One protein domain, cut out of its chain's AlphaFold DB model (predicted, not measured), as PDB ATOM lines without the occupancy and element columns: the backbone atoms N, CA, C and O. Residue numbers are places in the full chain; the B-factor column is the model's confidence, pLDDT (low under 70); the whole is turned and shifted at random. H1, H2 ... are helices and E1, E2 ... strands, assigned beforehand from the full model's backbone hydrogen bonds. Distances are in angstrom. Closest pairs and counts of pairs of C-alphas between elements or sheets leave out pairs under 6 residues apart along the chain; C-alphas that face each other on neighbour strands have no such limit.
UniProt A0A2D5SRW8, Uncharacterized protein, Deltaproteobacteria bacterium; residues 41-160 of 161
ATOM      1  N   ILE A  41     -62.341  14.711  46.305       97.69
ATOM      2  CA  ILE A  41     -61.008  15.307  46.380       97.69
ATOM      3  C   ILE A  41     -60.674  15.852  44.995       97.69
ATOM      4  O   ILE A  41     -60.570  15.074  44.045       97.69
ATOM      5  N   ASP A  42     -60.515  17.167  44.880       96.94
ATOM      6  CA  ASP A  42     -59.953  17.778  43.678       96.94
ATOM      7  C   ASP A  42     -58.430  17.780  43.806       96.94
ATOM      8  O   ASP A  42     -57.859  18.447  44.670       96.94
ATOM      9  N   SER A  43     -57.764  16.974  42.987       96.19
ATOM     10  CA  SER A  43     -56.322  16.779  43.081       96.19
ATOM     11  C   SER A  43     -55.513  17.822  42.323       96.19
ATOM     12  O   SER A  43     -54.292  17.741  42.378       96.19
ATOM     13  N   HIS A  44     -56.129  18.774  41.612       96.12
ATOM     14  CA  HIS A  44     -55.375  19.801  40.895       96.12
ATOM     15  C   HIS A  44     -56.152  21.109  40.819       96.12
ATOM     16  O   HIS A  44     -56.846  21.390  39.841       96.12
ATOM     17  N   VAL A  45     -55.923  21.974  41.805       94.75
ATOM     18  CA  VAL A  45     -56.447  23.340  41.795       94.75
ATOM     19  C   VAL A  45     -55.337  24.386  41.767       94.75
ATOM     20  O   VAL A  45     -54.199  24.135  42.157       94.75
ATOM     21  N   HIS A  46     -55.694  25.582  41.306       93.12
ATOM     22  CA  HIS A  46     -54.916  26.803  41.495       93.12
ATOM     23  C   HIS A  46     -55.849  27.842  42.116       93.12
ATOM     24  O   HIS A  46     -56.759  28.337  41.446       93.12
ATOM     25  N   LEU A  47     -55.678  28.123  43.408       91.19
ATOM     26  CA  LEU A  47     -56.507  29.087  44.123       91.19
ATOM     27  C   LEU A  47     -56.237  30.515  43.635       91.19
ATOM     28  O   LEU A  47     -55.109  30.998  43.645       91.19
ATOM     29  N   THR A  48     -57.301  31.225  43.272       86.00
ATOM     30  CA  THR A  48     -57.252  32.670  42.997       86.00
ATOM     31  C   THR A  48     -57.681  33.496  44.204       86.00
ATOM     32  O   THR A  48     -57.183  34.597  44.415       86.00
ATOM     33  N   ASP A  49     -58.619  32.961  44.984       90.50
ATOM     34  CA  ASP A  49     -59.183  33.554  46.189       90.50
ATOM     35  C   ASP A  49     -59.916  32.479  47.010       90.50
ATOM     36  O   ASP A  49     -60.132  31.348  46.561       90.50
ATOM     37  N   CYS A  50     -60.349  32.841  48.216       92.25
ATOM     38  CA  CYS A  50     -61.018  31.903  49.111       92.25
ATOM     39  C   CYS A  50     -62.498  31.658  48.764       92.25
ATOM     40  O   CYS A  50     -63.086  30.677  49.226       92.25
ATOM     41  N   ALA A  51     -63.121  32.498  47.924       93.06
ATOM     42  CA  ALA A  51     -64.481  32.254  47.444       93.06
ATOM     43  C   ALA A  51     -64.530  31.031  46.510       93.06
ATOM     44  O   ALA A  51     -65.556  30.340  46.439       93.06
ATOM     45  N   TYR A  52     -63.409  30.698  45.865       92.50
ATOM     46  CA  TYR A  52     -63.269  29.465  45.099       92.50
ATOM     47  C   TYR A  52     -63.524  28.204  45.945       92.50
ATOM     48  O   TYR A  52     -64.250  27.312  45.504       92.50
ATOM     49  N   LEU A  53     -63.073  28.166  47.205       94.88
ATOM     50  CA  LEU A  53     -63.314  27.027  48.105       94.88
ATOM     51  C   LEU A  53     -64.803  26.808  48.403       94.88
ATOM     52  O   LEU A  53     -65.259  25.669  48.518       94.88
ATOM     53  N   SER A  54     -65.583  27.889  48.480       94.62
ATOM     54  CA  SER A  54     -67.043  27.808  48.627       94.62
ATOM     55  C   SER A  54     -67.717  27.282  47.359       94.62
ATOM     56  O   SER A  54     -68.791  26.686  47.420       94.62
ATOM     57  N   THR A  55     -67.105  27.506  46.197       95.00
ATOM     58  CA  THR A  55     -67.591  26.963  44.926       95.00
ATOM     59  C   THR A  55     -67.326  25.464  44.851       95.00
ATOM     60  O   THR A  55     -68.263  24.717  44.591       95.00
ATOM     61  N   LEU A  56     -66.109  25.020  45.175       96.50
ATOM     62  CA  LEU A  56     -65.746  23.599  45.261       96.50
ATOM     63  C   LEU A  56     -66.709  22.815  46.172       96.50
ATOM     64  O   LEU A  56     -67.268  21.793  45.765       96.50
ATOM     65  N   GLN A  57     -67.021  23.368  47.347       96.12
ATOM     66  CA  GLN A  57     -67.940  22.751  48.304       96.12
ATOM     67  C   GLN A  57     -69.338  22.506  47.715       96.12
ATOM     68  O   GLN A  57     -69.947  21.467  47.976       96.12
ATOM     69  N   LYS A  58     -69.860  23.433  46.896       96.44
ATOM     70  CA  LYS A  58     -71.185  23.289  46.256       96.44
ATOM     71  C   LYS A  58     -71.255  22.094  45.307       96.44
ATOM     72  O   LYS A  58     -72.346  21.581  45.074       96.44
ATOM     73  N   TYR A  59     -70.113  21.648  44.790       96.62
ATOM     74  CA  TYR A  59     -69.994  20.463  43.943       96.62
ATOM     75  C   TYR A  59     -69.611  19.199  44.725       96.62
ATOM     76  O   TYR A  59     -69.363  18.158  44.125       96.62
ATOM     77  N   GLY A  60     -69.591  19.263  46.059       96.50
ATOM     78  CA  GLY A  60     -69.269  18.126  46.918       96.50
ATOM     79  C   GLY A  60     -67.773  17.871  47.088       96.50
ATOM     80  O   GLY A  60     -67.412  16.839  47.650       96.50
ATOM     81  N   VAL A  61     -66.907  18.786  46.638       97.38
ATOM     82  CA  VAL A  61     -65.469  18.727  46.919       97.38
ATOM     83  C   VAL A  61     -65.242  19.134  48.369       97.38
ATOM     84  O   VAL A  61     -65.615  20.231  48.778       97.38
ATOM     85  N   THR A  62     -64.667  18.234  49.163       96.44
ATOM     86  CA  THR A  62     -64.348  18.486  50.577       96.44
ATOM     87  C   THR A  62     -62.869  18.736  50.804       96.44
ATOM     88  O   THR A  62     -62.524  19.315  51.828       96.44
ATOM     89  N   THR A  63     -62.015  18.333  49.860       96.44
ATOM     90  CA  THR A  63     -60.566  18.551  49.917       96.44
ATOM     91  C   THR A  63     -60.043  18.950  48.542       96.44
ATOM     92  O   THR A  63     -60.428  18.350  47.541       96.44
ATOM     93  N   ALA A  64     -59.155  19.935  48.492       96.12
ATOM     94  CA  ALA A  64     -58.494  20.382  47.274       96.12
ATOM     95  C   ALA A  64     -56.969  20.403  47.453       96.12
ATOM     96  O   ALA A  64     -56.476  20.836  48.495       96.12
ATOM     97  N   LEU A  65     -56.223  19.951  46.443       96.19
ATOM     98  CA  LEU A  65     -54.760  20.015  46.411       96.19
ATOM     99  C   LEU A  65     -54.308  21.168  45.511       96.19
ATOM    100  O   LEU A  65     -54.488  21.129  44.290       96.19
ATOM    101  N   ASP A  66     -53.728  22.199  46.118       94.88
ATOM    102  CA  ASP A  66     -53.184  23.351  45.412       94.88
ATOM    103  C   ASP A  66     -51.830  23.034  44.770       94.88
ATOM    104  O   ASP A  66     -50.851  22.698  45.442       94.88
ATOM    105  N   MET A  67     -51.777  23.187  43.448       93.94
ATOM    106  CA  MET A  67     -50.672  22.747  42.595       93.94
ATOM    107  C   MET A  67     -49.694  23.865  42.234       93.94
ATOM    108  O   MET A  67     -49.136  23.886  41.132       93.94
ATOM    109  N   GLY A  68     -49.475  24.797  43.158       91.81
ATOM    110  CA  GLY A  68     -48.432  25.806  43.036       91.81
ATOM    111  C   GLY A  68     -48.960  27.219  42.869       91.81
ATOM    112  O   GLY A  68     -48.419  27.982  42.065       91.81
ATOM    113  N   THR A  69     -50.023  27.572  43.593       91.94
ATOM    114  CA  THR A  69     -50.479  28.959  43.675       91.94
ATOM    115  C   THR A  69     -49.357  29.846  44.192       91.94
ATOM    116  O   THR A  69     -48.718  29.571  45.210       91.94
ATOM    117  N   TYR A  70     -49.110  30.933  43.464       90.06
ATOM    118  CA  TYR A  70     -48.083  31.903  43.797       90.06
ATOM    119  C   TYR A  70     -48.608  33.335  43.626       90.06
ATOM    120  O   TYR A  70     -49.144  33.638  42.556       90.06
ATOM    121  N   PRO A  71     -48.424  34.233  44.619       90.62
ATOM    122  CA  PRO A  71     -47.781  34.024  45.926       90.62
ATOM    123  C   PRO A  71     -48.512  33.017  46.823       90.62
ATOM    124  O   PRO A  71     -49.743  32.974  46.819       90.62
ATOM    125  N   TYR A  72     -47.754  32.231  47.597       90.19
ATOM    126  CA  TYR A  72     -48.307  31.132  48.403       90.19
ATOM    127  C   TYR A  72     -49.250  31.618  49.514       90.19
ATOM    128  O   TYR A  72     -50.224  30.941  49.839       90.19
ATOM    129  N   ASP A  73     -49.043  32.844  50.001       90.19
ATOM    130  CA  ASP A  73     -49.922  33.503  50.972       90.19
ATOM    131  C   ASP A  73     -51.387  33.541  50.511       90.19
ATOM    132  O   ASP A  73     -52.294  33.493  51.337       90.19
ATOM    133  N   THR A  74     -51.642  33.572  49.196       89.38
ATOM    134  CA  THR A  74     -53.001  33.488  48.635       89.38
ATOM    135  C   THR A  74     -53.726  32.233  49.114       89.38
ATOM    136  O   THR A  74     -54.878  32.318  49.527       89.38
ATOM    137  N   MET A  75     -53.051  31.081  49.098       91.62
ATOM    138  CA  MET A  75     -53.614  29.817  49.570       91.62
ATOM    139  C   MET A  75     -53.614  29.747  51.102       91.62
ATOM    140  O   MET A  75     -54.629  29.362  51.683       91.62
ATOM    141  N   MET A  76     -52.536  30.186  51.763       91.25
ATOM    142  CA  MET A  76     -52.434  30.162  53.230       91.25
ATOM    143  C   MET A  76     -53.546  30.970  53.907       91.25
ATOM    144  O   MET A  76     -54.135  30.521  54.887       91.25
ATOM    145  N   ASN A  77     -53.917  32.118  53.334       91.75
ATOM    146  CA  ASN A  77     -55.032  32.936  53.817       91.75
ATOM    147  C   ASN A  77     -56.398  32.227  53.712       91.75
ATOM    148  O   ASN A  77     -57.376  32.668  54.320       91.75
ATOM    149  N   CYS A  78     -56.480  31.137  52.945       90.50
ATOM    150  CA  CYS A  78     -57.703  30.378  52.734       90.50
ATOM    151  C   CYS A  78     -57.809  29.093  53.569       90.50
ATOM    152  O   CYS A  78     -58.916  28.568  53.680       90.50
ATOM    153  N   HIS A  79     -56.718  28.620  54.182       82.38
ATOM    154  CA  HIS A  79     -56.646  27.331  54.890       82.38
ATOM    155  C   HIS A  79     -57.762  27.147  55.943       82.38
ATOM    156  O   HIS A  79     -58.397  26.098  56.009       82.38
ATOM    157  N   ASP A  80     -58.115  28.209  56.674       82.81
ATOM    158  CA  ASP A  80     -59.092  28.141  57.771       82.81
ATOM    159  C   ASP A  80     -60.502  28.649  57.399       82.81
ATOM    160  O   ASP A  80     -61.316  28.964  58.272       82.81
ATOM    161  N   HIS A  81     -60.852  28.711  56.106       84.94
ATOM    162  CA  HIS A  81     -62.164  29.220  55.657       84.94
ATOM    163  C   HIS A  81     -63.365  28.343  56.042       84.94
ATOM    164  O   HIS A  81     -64.519  28.755  55.905       84.94
ATOM    165  N   GLY A  82     -63.118  27.123  56.517       82.94
ATOM    166  CA  GLY A  82     -64.137  26.258  57.099       82.94
ATOM    167  C   GLY A  82     -65.132  25.628  56.118       82.94
ATOM    168  O   GLY A  82     -66.139  25.080  56.580       82.94
ATOM    169  N   VAL A  83     -64.833  25.688  54.816       92.19
ATOM    170  CA  VAL A  83     -65.564  25.053  53.704       92.19
ATOM    171  C   VAL A  83     -64.779  23.837  53.179       92.19
ATOM    172  O   VAL A  83     -64.539  22.913  53.950       92.19
ATOM    173  N   THR A  84     -64.395  23.809  51.901       95.38
ATOM    174  CA  THR A  84     -63.428  22.852  51.338       95.38
ATOM    175  C   THR A  84     -62.075  23.011  52.034       95.38
ATOM    176  O   THR A  84     -61.553  24.125  52.075       95.38
ATOM    177  N   ASP A  85     -61.521  21.917  52.559       95.31
ATOM    178  CA  ASP A  85     -60.144  21.861  53.064       95.31
ATOM    179  C   ASP A  85     -59.166  22.034  51.896       95.31
ATOM    180  O   ASP A  85     -59.406  21.506  50.809       95.31
ATOM    181  N   VAL A  86     -58.069  22.757  52.091       94.69
ATOM    182  CA  VAL A  86     -57.091  23.000  51.027       94.69
ATOM    183  C   VAL A  86     -55.691  22.674  51.513       94.69
ATOM    184  O   VAL A  86     -55.264  23.142  52.561       94.69
ATOM    185  N   ARG A  87     -54.978  21.867  50.727       94.62
ATOM    186  CA  ARG A  87     -53.606  21.436  51.001       94.62
ATOM    187  C   ARG A  87     -52.661  22.054  49.993       94.62
ATOM    188  O   ARG A  87     -52.929  21.992  48.795       94.62
ATOM    189  N   GLY A  88     -51.578  22.660  50.456       94.25
ATOM    190  CA  GLY A  88     -50.703  23.481  49.623       94.25
ATOM    191  C   GLY A  88     -49.368  22.828  49.294       94.25
ATOM    192  O   GLY A  88     -48.832  22.072  50.098       94.25
ATOM    193  N   SER A  89     -48.815  23.152  48.123       94.19
ATOM    194  CA  SER A  89     -47.458  22.729  47.727       94.19
ATOM    195  C   SER A  89     -46.378  23.804  47.859       94.19
ATOM    196  O   SER A  89     -45.190  23.538  47.645       94.19
ATOM    197  N   GLY A  90     -46.762  25.041  48.177       93.12
ATOM    198  CA  GLY A  90     -45.891  26.191  47.955       93.12
ATOM    199  C   GLY A  90     -45.632  26.411  46.462       93.12
ATOM    200  O   GLY A  90     -46.311  25.861  45.602       93.12
ATOM    201  N   ALA A  91     -44.626  27.214  46.117       93.69
ATOM    202  CA  ALA A  91     -44.254  27.366  44.710       93.69
ATOM    203  C   ALA A  91     -43.731  26.034  44.129       93.69
ATOM    204  O   ALA A  91     -42.932  25.340  44.762       93.69
ATOM    205  N   ALA A  92     -44.123  25.705  42.900       94.56
ATOM    206  CA  ALA A  92     -43.638  24.511  42.211       94.56
ATOM    207  C   ALA A  92     -42.125  24.582  41.925       94.56
ATOM    208  O   ALA A  92     -41.576  25.667  41.714       94.56
ATOM    209  N   GLY A  93     -41.456  23.428  41.908       94.94
ATOM    210  CA  GLY A  93     -40.085  23.263  41.424       94.94
ATOM    211  C   GLY A  93     -40.063  23.174  39.900       94.94
ATOM    212  O   GLY A  93     -40.922  22.534  39.302       94.94
ATOM    213  N   THR A  94     -39.121  23.855  39.256       94.94
ATOM    214  CA  THR A  94     -39.038  23.997  37.798       94.94
ATOM    215  C   THR A  94     -37.631  24.404  37.362       94.94
ATOM    216  O   THR A  94     -36.708  24.413  38.167       94.94
ATOM    217  N   VAL A  95     -37.449  24.784  36.101       94.44
ATOM    218  CA  VAL A  95     -36.209  25.374  35.582       94.44
ATOM    219  C   VAL A  95     -36.482  26.729  34.928       94.44
ATOM    220  O   VAL A  95     -37.629  27.109  34.690       94.44
ATOM    221  N   ASN A  96     -35.426  27.495  34.661       92.12
ATOM    222  CA  ASN A  96     -35.557  28.788  33.993       92.12
ATOM    223  C   ASN A  96     -36.050  28.607  32.545       92.12
ATOM    224  O   ASN A  96     -35.527  27.769  31.815       92.12
ATOM    225  N   GLY A  97     -37.028  29.411  32.129       90.38
ATOM    226  CA  GLY A  97     -37.614  29.385  30.787       90.38
ATOM    227  C   GLY A  97     -38.962  28.667  30.701       90.38
ATOM    228  O   GLY A  97     -39.659  28.826  29.700       90.38
ATOM    229  N   THR A  98     -39.384  27.947  31.748       91.00
ATOM    230  CA  THR A  98     -40.730  27.354  31.808       91.00
ATOM    231  C   THR A  98     -41.797  28.418  32.041       91.00
ATOM    232  O   THR A  98     -41.521  29.502  32.563       91.00
ATOM    233  N   ARG A  99     -43.058  28.106  31.720       88.88
ATOM    234  CA  ARG A  99     -44.176  29.053  31.866       88.88
ATOM    235  C   ARG A  99     -44.302  29.626  33.281       88.88
ATOM    236  O   ARG A  99     -44.565  30.815  33.429       88.88
ATOM    237  N   ILE A 100     -44.117  28.796  34.307       89.25
ATOM    238  CA  ILE A 100     -44.233  29.229  35.706       89.25
ATOM    239  C   ILE A 100     -43.006  30.018  36.183       89.25
ATOM    240  O   ILE A 100     -43.148  30.885  37.040       89.25
ATOM    241  N   SER A 101     -41.829  29.809  35.576       92.06
ATOM    242  CA  SER A 101     -40.613  30.576  35.896       92.06
ATOM    243  C   SER A 101     -40.716  32.065  35.538       92.06
ATOM    244  O   SER A 101     -39.977  32.884  36.078       92.06
ATOM    245  N   LEU A 102     -41.654  32.420  34.652       92.44
ATOM    246  CA  LEU A 102     -41.873  33.786  34.173       92.44
ATOM    247  C   LEU A 102     -42.820  34.601  35.067       92.44
ATOM    248  O   LEU A 102     -43.051  35.779  34.794       92.44
ATOM    249  N   ILE A 103     -43.388  33.996  36.115       91.81
ATOM    250  CA  ILE A 103     -44.243  34.711  37.063       91.81
ATOM    251  C   ILE A 103     -43.387  35.759  37.801       91.81
ATOM    252  O   ILE A 103     -42.333  35.419  38.346       91.81
ATOM    253  N   PRO A 104     -43.799  37.040  37.848       92.69
ATOM    254  CA  PRO A 104     -43.034  38.066  38.545       92.69
ATOM    255  C   PRO A 104     -42.776  37.699  40.008       92.69
ATOM    256  O   PRO A 104     -43.692  37.375  40.760       92.69
ATOM    257  N   GLY A 105     -41.505  37.762  40.405       92.00
ATOM    258  CA  GLY A 105     -41.080  37.443  41.763       92.00
ATOM    259  C   GLY A 105     -41.084  35.953  42.102       92.00
ATOM    260  O   GLY A 105     -40.971  35.646  43.283       92.00
ATOM    261  N   PHE A 106     -41.215  35.036  41.132       94.38
ATOM    262  CA  PHE A 106     -41.148  33.593  41.389       94.38
ATOM    263  C   PHE A 106     -39.846  33.225  42.130       94.38
ATOM    264  O   PHE A 106     -38.778  33.751  41.799       94.38
ATOM    265  N   PRO A 107     -39.901  32.364  43.162       93.69
ATOM    266  CA  PRO A 107     -38.770  32.175  44.057       93.69
ATOM    267  C   PRO A 107     -37.625  31.447  43.351       93.69
ATOM    268  O   PRO A 107     -37.802  30.363  42.805       93.69
ATOM    269  N   THR A 108     -36.416  31.999  43.426       94.69
ATOM    270  CA  THR A 108     -35.230  31.430  42.760       94.69
ATOM    271  C   THR A 108     -34.874  30.031  43.256       94.69
ATOM    272  O   THR A 108     -34.364  29.224  42.484       94.69
ATOM    273  N   VAL A 109     -35.194  29.705  44.513       95.06
ATOM    274  CA  VAL A 109     -35.006  28.358  45.082       95.06
ATOM    275  C   VAL A 109     -35.896  27.300  44.414       95.06
ATOM    276  O   VAL A 109     -35.653  26.114  44.580       95.06
ATOM    277  N   SER A 110     -36.912  27.703  43.645       95.50
ATOM    278  CA  SER A 110     -37.698  26.792  42.810       95.50
ATOM    279  C   SER A 110     -37.001  26.410  41.500       95.50
ATOM    280  O   SER A 110     -37.545  25.584  40.775       95.50
ATOM    281  N   PHE A 111     -35.830  26.968  41.171       95.69
ATOM    282  CA  PHE A 111     -35.072  26.595  39.973       95.69
ATOM    283  C   PHE A 111     -34.102  25.446  40.261       95.69
ATOM    284  O   PHE A 111     -33.001  25.643  40.771       95.69
ATOM    285  N   ILE A 112     -34.518  24.235  39.907       94.88
ATOM    286  CA  ILE A 112     -33.871  22.972  40.261       94.88
ATOM    287  C   ILE A 112     -33.150  22.358  39.054       94.88
ATOM    288  O   ILE A 112     -33.574  21.355  38.502       94.88
ATOM    289  N   LEU A 113     -32.049  22.976  38.612       90.94
ATOM    290  CA  LEU A 113     -31.243  22.459  37.489       90.94
ATOM    291  C   LEU A 113     -30.227  21.376  37.884       90.94
ATOM    292  O   LEU A 113     -29.580  20.802  37.013       90.94
ATOM    293  N   THR A 114     -30.016  21.156  39.180       93.12
ATOM    294  CA  THR A 114     -29.021  20.203  39.678       93.12
ATOM    295  C   THR A 114     -29.559  19.440  40.883       93.12
ATOM    296  O   THR A 114     -30.408  19.970  41.607       93.12
ATOM    297  N   PRO A 115     -29.004  18.253  41.186       93.19
ATOM    298  CA  PRO A 115     -29.348  17.496  42.386       93.19
ATOM    299  C   PRO A 115     -29.301  18.306  43.688       93.19
ATOM    300  O   PRO A 115     -30.196  18.206  44.524       93.19
ATOM    301  N   ASP A 116     -28.281  19.150  43.862       94.19
ATOM    302  CA  ASP A 116     -28.155  19.971  45.071       94.19
ATOM    303  C   ASP A 116     -29.180  21.110  45.112       94.19
ATOM    304  O   ASP A 116     -29.688  21.437  46.186       94.19
ATOM    305  N   ALA A 117     -29.557  21.663  43.953       94.25
ATOM    306  CA  ALA A 117     -30.677  22.596  43.871       94.25
ATOM    307  C   ALA A 117     -32.007  21.901  44.214       94.25
ATOM    308  O   ALA A 117     -32.812  22.475  44.944       94.25
ATOM    309  N   GLY A 118     -32.207  20.653  43.772       92.81
ATOM    310  CA  GLY A 118     -33.357  19.822  44.145       92.81
ATOM    311  C   GLY A 118     -33.486  19.642  45.661       92.81
ATOM    312  O   GLY A 118     -34.541  19.914  46.235       92.81
ATOM    313  N   LYS A 119     -32.388  19.294  46.343       93.44
ATOM    314  CA  LYS A 119     -32.357  19.193  47.815       93.44
ATOM    315  C   LYS A 119     -32.658  20.529  48.497       93.44
ATOM    316  O   LYS A 119     -33.430  20.576  49.455       93.44
ATOM    317  N   ALA A 120     -32.061  21.621  48.012       94.94
ATOM    318  CA  ALA A 120     -32.283  22.957  48.566       94.94
ATOM    319  C   ALA A 120     -33.746  23.406  48.415       94.94
ATOM    320  O   ALA A 120     -34.316  23.990  49.337       94.94
ATOM    321  N   PHE A 121     -34.368  23.086  47.280       95.19
ATOM    322  CA  PHE A 121     -35.783  23.316  47.025       95.19
ATOM    323  C   PHE A 121     -36.679  22.584  48.028       95.19
ATOM    324  O   PHE A 121     -37.520  23.221  48.663       95.19
ATOM    325  N   VAL A 122     -36.466  21.281  48.234       94.19
ATOM    326  CA  VAL A 122     -37.235  20.489  49.211       94.19
ATOM    327  C   VAL A 122     -37.070  21.043  50.621       94.19
ATOM    328  O   VAL A 122     -38.060  21.245  51.323       94.19
ATOM    329  N   ALA A 123     -35.838  21.363  51.027       94.25
ATOM    330  CA  ALA A 123     -35.572  21.965  52.331       94.25
ATOM    331  C   ALA A 123     -36.318  23.301  52.507       94.25
ATOM    332  O   ALA A 123     -36.884  23.565  53.568       94.25
ATOM    333  N   ALA A 124     -36.384  24.122  51.455       94.31
ATOM    334  CA  ALA A 124     -37.127  25.379  51.477       94.31
ATOM    335  C   ALA A 124     -38.650  25.178  51.537       94.31
ATOM    336  O   ALA A 124     -39.345  26.012  52.112       94.31
ATOM    337  N   ARG A 125     -39.187  24.104  50.948       93.44
ATOM    338  CA  ARG A 125     -40.608  23.740  51.068       93.44
ATOM    339  C   ARG A 125     -40.946  23.216  52.468       93.44
ATOM    340  O   ARG A 125     -41.932  23.653  53.049       93.44
ATOM    341  N   ARG A 126     -40.078  22.391  53.061       92.06
ATOM    342  CA  ARG A 126     -40.192  21.951  54.465       92.06
ATOM    343  C   ARG A 126     -40.232  23.114  55.448       92.06
ATOM    344  O   ARG A 126     -41.013  23.097  56.390       92.06
ATOM    345  N   ALA A 127     -39.405  24.130  55.223       92.81
ATOM    346  CA  ALA A 127     -39.322  25.291  56.107       92.81
ATOM    347  C   ALA A 127     -40.626  26.109  56.189       92.81
ATOM    348  O   ALA A 127     -40.774  26.902  57.117       92.81
ATOM    349  N   VAL A 128     -41.545  25.932  55.234       89.38
ATOM    350  CA  VAL A 128     -42.855  26.602  55.202       89.38
ATOM    351  C   VAL A 128     -44.027  25.623  55.336       89.38
ATOM    352  O   VAL A 128     -45.151  25.995  55.024       89.38
ATOM    353  N   ASP A 129     -43.754  24.401  55.810       89.62
ATOM    354  CA  ASP A 129     -44.742  23.374  56.177       89.62
ATOM    355  C   ASP A 129     -45.769  23.055  55.077       89.62
ATOM    356  O   ASP A 129     -46.976  23.020  55.304       89.62
ATOM    357  N   VAL A 130     -45.286  22.854  53.846       93.62
ATOM    358  CA  VAL A 130     -46.162  22.439  52.741       93.62
ATOM    359  C   VAL A 130     -46.659  21.006  52.938       93.62
ATOM    360  O   VAL A 130     -45.920  20.135  53.399       93.62
ATOM    361  N   ASP A 131     -47.877  20.725  52.480       94.31
ATOM    362  CA  ASP A 131     -48.460  19.381  52.529       94.31
ATOM    363  C   ASP A 131     -47.838  18.418  51.508       94.31
ATOM    364  O   ASP A 131     -47.880  17.200  51.682       94.31
ATOM    365  N   HIS A 132     -47.333  18.949  50.391       94.56
ATOM    366  CA  HIS A 132     -46.768  18.157  49.300       94.56
ATOM    367  C   HIS A 132     -45.773  18.962  48.454       94.56
ATOM    368  O   HIS A 132     -45.746  20.187  48.480       94.56
ATOM    369  N   ILE A 133     -44.953  18.276  47.661       94.06
ATOM    370  CA  ILE A 133     -44.043  18.889  46.692       94.06
ATOM    371  C   ILE A 133     -44.654  18.813  45.296       94.06
ATOM    372  O   ILE A 133     -45.014  17.735  44.824       94.06
ATOM    373  N   LYS A 134     -44.696  19.949  44.596       93.75
ATOM    374  CA  LYS A 134     -45.060  20.020  43.178       93.75
ATOM    375  C   LYS A 134     -43.822  20.234  42.317       93.75
ATOM    376  O   LYS A 134     -43.086  21.197  42.528       93.75
ATOM    377  N   LEU A 135     -43.645  19.389  41.305       92.88
ATOM    378  CA  LEU A 135     -42.656  19.579  40.242       92.88
ATOM    379  C   LEU A 135     -43.356  19.871  38.909       92.88
ATOM    380  O   LEU A 135     -44.383  19.270  38.586       92.88
ATOM    381  N   PHE A 136     -42.792  20.802  38.147       91.06
ATOM    382  CA  PHE A 136     -43.184  21.117  36.781       91.06
ATOM    383  C   PHE A 136     -42.151  20.513  35.838       91.06
ATOM    384  O   PHE A 136     -41.020  21.003  35.770       91.06
ATOM    385  N   LEU A 137     -42.538  19.428  35.171       88.44
ATOM    386  CA  LEU A 137     -41.666  18.704  34.258       88.44
ATOM    387  C   LEU A 137     -41.722  19.373  32.886       88.44
ATOM    388  O   LEU A 137     -42.797  19.573  32.333       88.44
ATOM    389  N   ASP A 138     -40.564  19.724  32.345       89.25
ATOM    390  CA  ASP A 138     -40.436  20.388  31.053       89.25
ATOM    391  C   ASP A 138     -39.228  19.793  30.310       89.25
ATOM    392  O   ASP A 138     -38.280  19.347  30.959       89.25
ATOM    393  N   PRO A 139     -39.198  19.779  28.966       88.50
ATOM    394  CA  PRO A 139     -37.997  19.398  28.220       88.50
ATOM    395  C   PRO A 139     -36.727  20.176  28.604       88.50
ATOM    396  O   PRO A 139     -35.622  19.690  28.373       88.50
ATOM    397  N   LEU A 140     -36.863  21.374  29.180       87.75
ATOM    398  CA  LEU A 140     -35.752  22.153  29.730       87.75
ATOM    399  C   LEU A 140     -35.194  21.582  31.054       87.75
ATOM    400  O   LEU A 140     -34.117  21.998  31.483       87.75
ATOM    401  N   GLY A 141     -35.915  20.668  31.708       87.75
ATOM    402  CA  GLY A 141     -35.610  20.070  33.010       87.75
ATOM    403  C   GLY A 141     -36.753  20.237  34.031       87.75
ATOM    404  O   GLY A 141     -37.799  20.805  33.703       87.75
ATOM    405  N   PRO A 142     -36.568  19.796  35.293       85.88
ATOM    406  CA  PRO A 142     -35.403  19.076  35.835       85.88
ATOM    407  C   PRO A 142     -35.204  17.691  35.200       85.88
ATOM    408  O   PRO A 142     -36.158  17.102  34.699       85.88
ATOM    409  N   ASP A 143     -33.975  17.171  35.226       88.44
ATOM    410  CA  ASP A 143     -33.682  15.796  34.800       88.44
ATOM    411  C   ASP A 143     -34.003  14.766  35.899       88.44
ATOM    412  O   ASP A 143     -34.207  15.114  37.065       88.44
ATOM    413  N   ASP A 144     -34.021  13.482  35.534       87.69
ATOM    414  CA  ASP A 144     -34.366  12.389  36.454       87.69
ATOM    415  C   ASP A 144     -33.455  12.348  37.691       87.69
ATOM    416  O   ASP A 144     -33.934  12.147  38.804       87.69
ATOM    417  N   ALA A 145     -32.150  12.603  37.522       86.88
ATOM    418  CA  ALA A 145     -31.192  12.623  38.628       86.88
ATOM    419  C   ALA A 145     -31.484  13.756  39.625       86.88
ATOM    420  O   ALA A 145     -31.320  13.595  40.837       86.88
ATOM    421  N   THR A 146     -31.928  14.911  39.129       87.50
ATOM    422  CA  THR A 146     -32.333  16.040  39.967       87.50
ATOM    423  C   THR A 146     -33.659  15.773  40.668       87.50
ATOM    424  O   THR A 146     -33.795  16.111  41.845       87.50
ATOM    425  N   ILE A 147     -34.613  15.141  39.980       86.38
ATOM    426  CA  ILE A 147     -35.892  14.722  40.566       86.38
ATOM    427  C   ILE A 147     -35.640  13.738  41.710       86.38
ATOM    428  O   ILE A 147     -36.117  13.975  42.816       86.38
ATOM    429  N   GLU A 148     -34.829  12.700  41.483       86.00
ATOM    430  CA  GLU A 148     -34.488  11.688  42.490       86.00
ATOM    431  C   GLU A 148     -33.770  12.296  43.702       86.00
ATOM    432  O   GLU A 148     -34.084  11.980  44.846       86.00
ATOM    433  N   ALA A 149     -32.835  13.222  43.483       84.00
ATOM    434  CA  ALA A 149     -32.152  13.906  44.579       84.00
ATOM    435  C   ALA A 149     -33.074  14.830  45.388       84.00
ATOM    436  O   ALA A 149     -32.805  15.100  46.559       84.00
ATOM    437  N   GLY A 150     -34.136  15.327  44.753       77.62
ATOM    438  CA  GLY A 150     -35.232  16.036  45.395       77.62
ATOM    439  C   GLY A 150     -36.317  15.107  45.940       77.62
ATOM    440  O   GLY A 150     -37.291  15.615  46.487       77.62
ATOM    441  N   CYS A 151     -36.209  13.781  45.808       79.94
ATOM    442  CA  CYS A 151     -37.175  12.860  46.392       79.94
ATOM    443  C   CYS A 151     -37.027  12.815  47.909       79.94
ATOM    444  O   CYS A 151     -35.956  12.545  48.450       79.94
ATOM    445  N   ASP A 152     -38.140  13.042  48.595       71.25
ATOM    446  CA  ASP A 152     -38.221  12.977  50.042       71.25
ATOM    447  C   ASP A 152     -39.409  12.109  50.440       71.25
ATOM    448  O   ASP A 152     -40.539  12.364  50.035       71.25
ATOM    449  N   VAL A 153     -39.146  11.054  51.208       69.88
ATOM    450  CA  VAL A 153     -40.160  10.053  51.562       69.88
ATOM    451  C   VAL A 153     -41.176  10.564  52.582       69.88
ATOM    452  O   VAL A 153     -42.226   9.945  52.740       69.88
ATOM    453  N   GLU A 154     -40.891  11.669  53.273       74.81
ATOM    454  CA  GLU A 154     -41.799  12.210  54.291       74.81
ATOM    455  C   GLU A 154     -42.775  13.253  53.734       74.81
ATOM    456  O   GLU A 154     -43.782  13.528  54.383       74.81
ATOM    457  N   ILE A 155     -42.513  13.814  52.544       75.81
ATOM    458  CA  ILE A 155     -43.428  14.751  51.877       75.81
ATOM    459  C   ILE A 155     -43.853  14.177  50.521       75.81
ATOM    460  O   ILE A 155     -43.009  14.021  49.636       75.81
ATOM    461  N   PRO A 156     -45.156  13.906  50.309       81.19
ATOM    462  CA  PRO A 156     -45.662  13.404  49.036       81.19
ATOM    463  C   PRO A 156     -45.259  14.288  47.853       81.19
ATOM    464  O   PRO A 156     -45.285  15.514  47.949       81.19
ATOM    465  N   GLN A 157     -44.934  13.674  46.714       73.75
ATOM    466  CA  GLN A 157     -44.494  14.385  45.511       73.75
ATOM    467  C   GLN A 157     -45.471  14.179  44.362       73.75
ATOM    468  O   GLN A 157     -45.869  13.054  44.065       73.75
ATOM    469  N   LEU A 158     -45.847  15.273  43.705       73.75
ATOM    470  CA  LEU A 158     -46.798  15.287  42.603       73.75
ATOM    471  C   LEU A 158     -46.149  15.987  41.403       73.75
ATOM    472  O   LEU A 158     -45.964  17.204  41.386       73.75
ATOM    473  N   GLY A 159     -45.772  15.197  40.398       62.12
ATOM    474  CA  GLY A 159     -45.233  15.671  39.124       62.12
ATOM    475  C   GLY A 159     -46.300  15.613  38.037       62.12
ATOM    476  O   GLY A 159     -47.067  14.656  37.971       62.12
ATOM    477  N   PHE A 160     -46.366  16.642  37.198       59.78
ATOM    478  CA  PHE A 160     -47.206  16.633  36.001       59.78
ATOM    479  C   PHE A 160     -46.396  17.185  34.824       59.78
ATOM    480  O   PHE A 160     -45.534  18.045  35.027       59.78
TER     481      PHE A 160
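What this domain is: This is residues 41 to 160 of the 161 residues of an uncharacterized protein of Deltaproteobacteria bacterium (UniProt A0A2D5SRW8). Two lobes sit end to end along the longest axis: residues 41 to 88 make a small three-stranded sheet with H1 over one face and the short H2 near its end, and residues 89 to 160 make a looser lobe. In the second lobe the short pair E4 and E5 lies towards the first lobe, H3 and H4 lie farther out, and residues 89 to 114 wind through it with no named element. The printed part has 120 residues, with four named helices and five named strands in the order E1 H1 E2 H2 E3 H3 E4 H4 E5; the sheets E1 E2 E3 and E4 E5 are parallel. The class is mixed, helices and strands, though named elements hold only 53 residues, under half. The whole is compact, with a radius of gyration of the C-alphas of 14.3 A and spans of 42 by 30 by 24 A.

Where its parts are: E1, residues 41 to 45, begins with C-alpha 41 at (-61.008, 15.307, 46.380). H1 is residues 51 to 58, 11.3 A long, and E2 is residues 61 to 66, 13.2 A long. H2 is residues 73 to 76 and E3 residues 85 to 88. H3, residues 115 to 126, is 16.8 A long and begins with C-alpha 115 at (-29.348, 17.496, 42.386). E4 is residues 133 to 136, H4 residues 144 to 149, and E5 residues 157 to 160, ending with C-alpha 160 at (-47.206, 16.633, 36.001).

How they stand to each other: E2 is the inner strand of its sheet. E1 and E2 are parallel at 34 degrees, with N 65 and O 42 2.8 A apart, within hydrogen-bond range. E2 and E3 are parallel at 12 degrees, with N 64 and O 85 at 2.8 A. H1 is on this sheet at a height of 9.1 A, over E2, running along the strands at 25 degrees to E2 on the local plane; it is only just not over E3, on which 2 of its C-alphas fall. H2 only grazes the sheet, with residues 75 to 76. E4 and E5 are parallel at 20 degrees, with N 158 and O 133 at 2.8 A. H3, with residues 115 to 119 alone, touches H4, the same way at a steep tilt of 52 degrees; the closest C-alphas, of Pro 115 and Thr 146, are 4.1 A apart. H3 and E5 are apart. E1 H1 E2, E2 H2 E3 and E4 H4 E5 are strand-helix-strand units, two parallel neighbour strands with a helix between along the chain, each with a right-handed crossover. In H1, H3 and H4 every O i to N i+4 pair is within hydrogen-bond range; H2 is too short for one.

The domain as a whole: The C-alphas farthest apart, of Lys 58 and Asp 116, are 43.2 A apart. The printed part has no cut, and its one long link is E3 to H3. Residues 153 and 159 to 160 have pLDDT under 70.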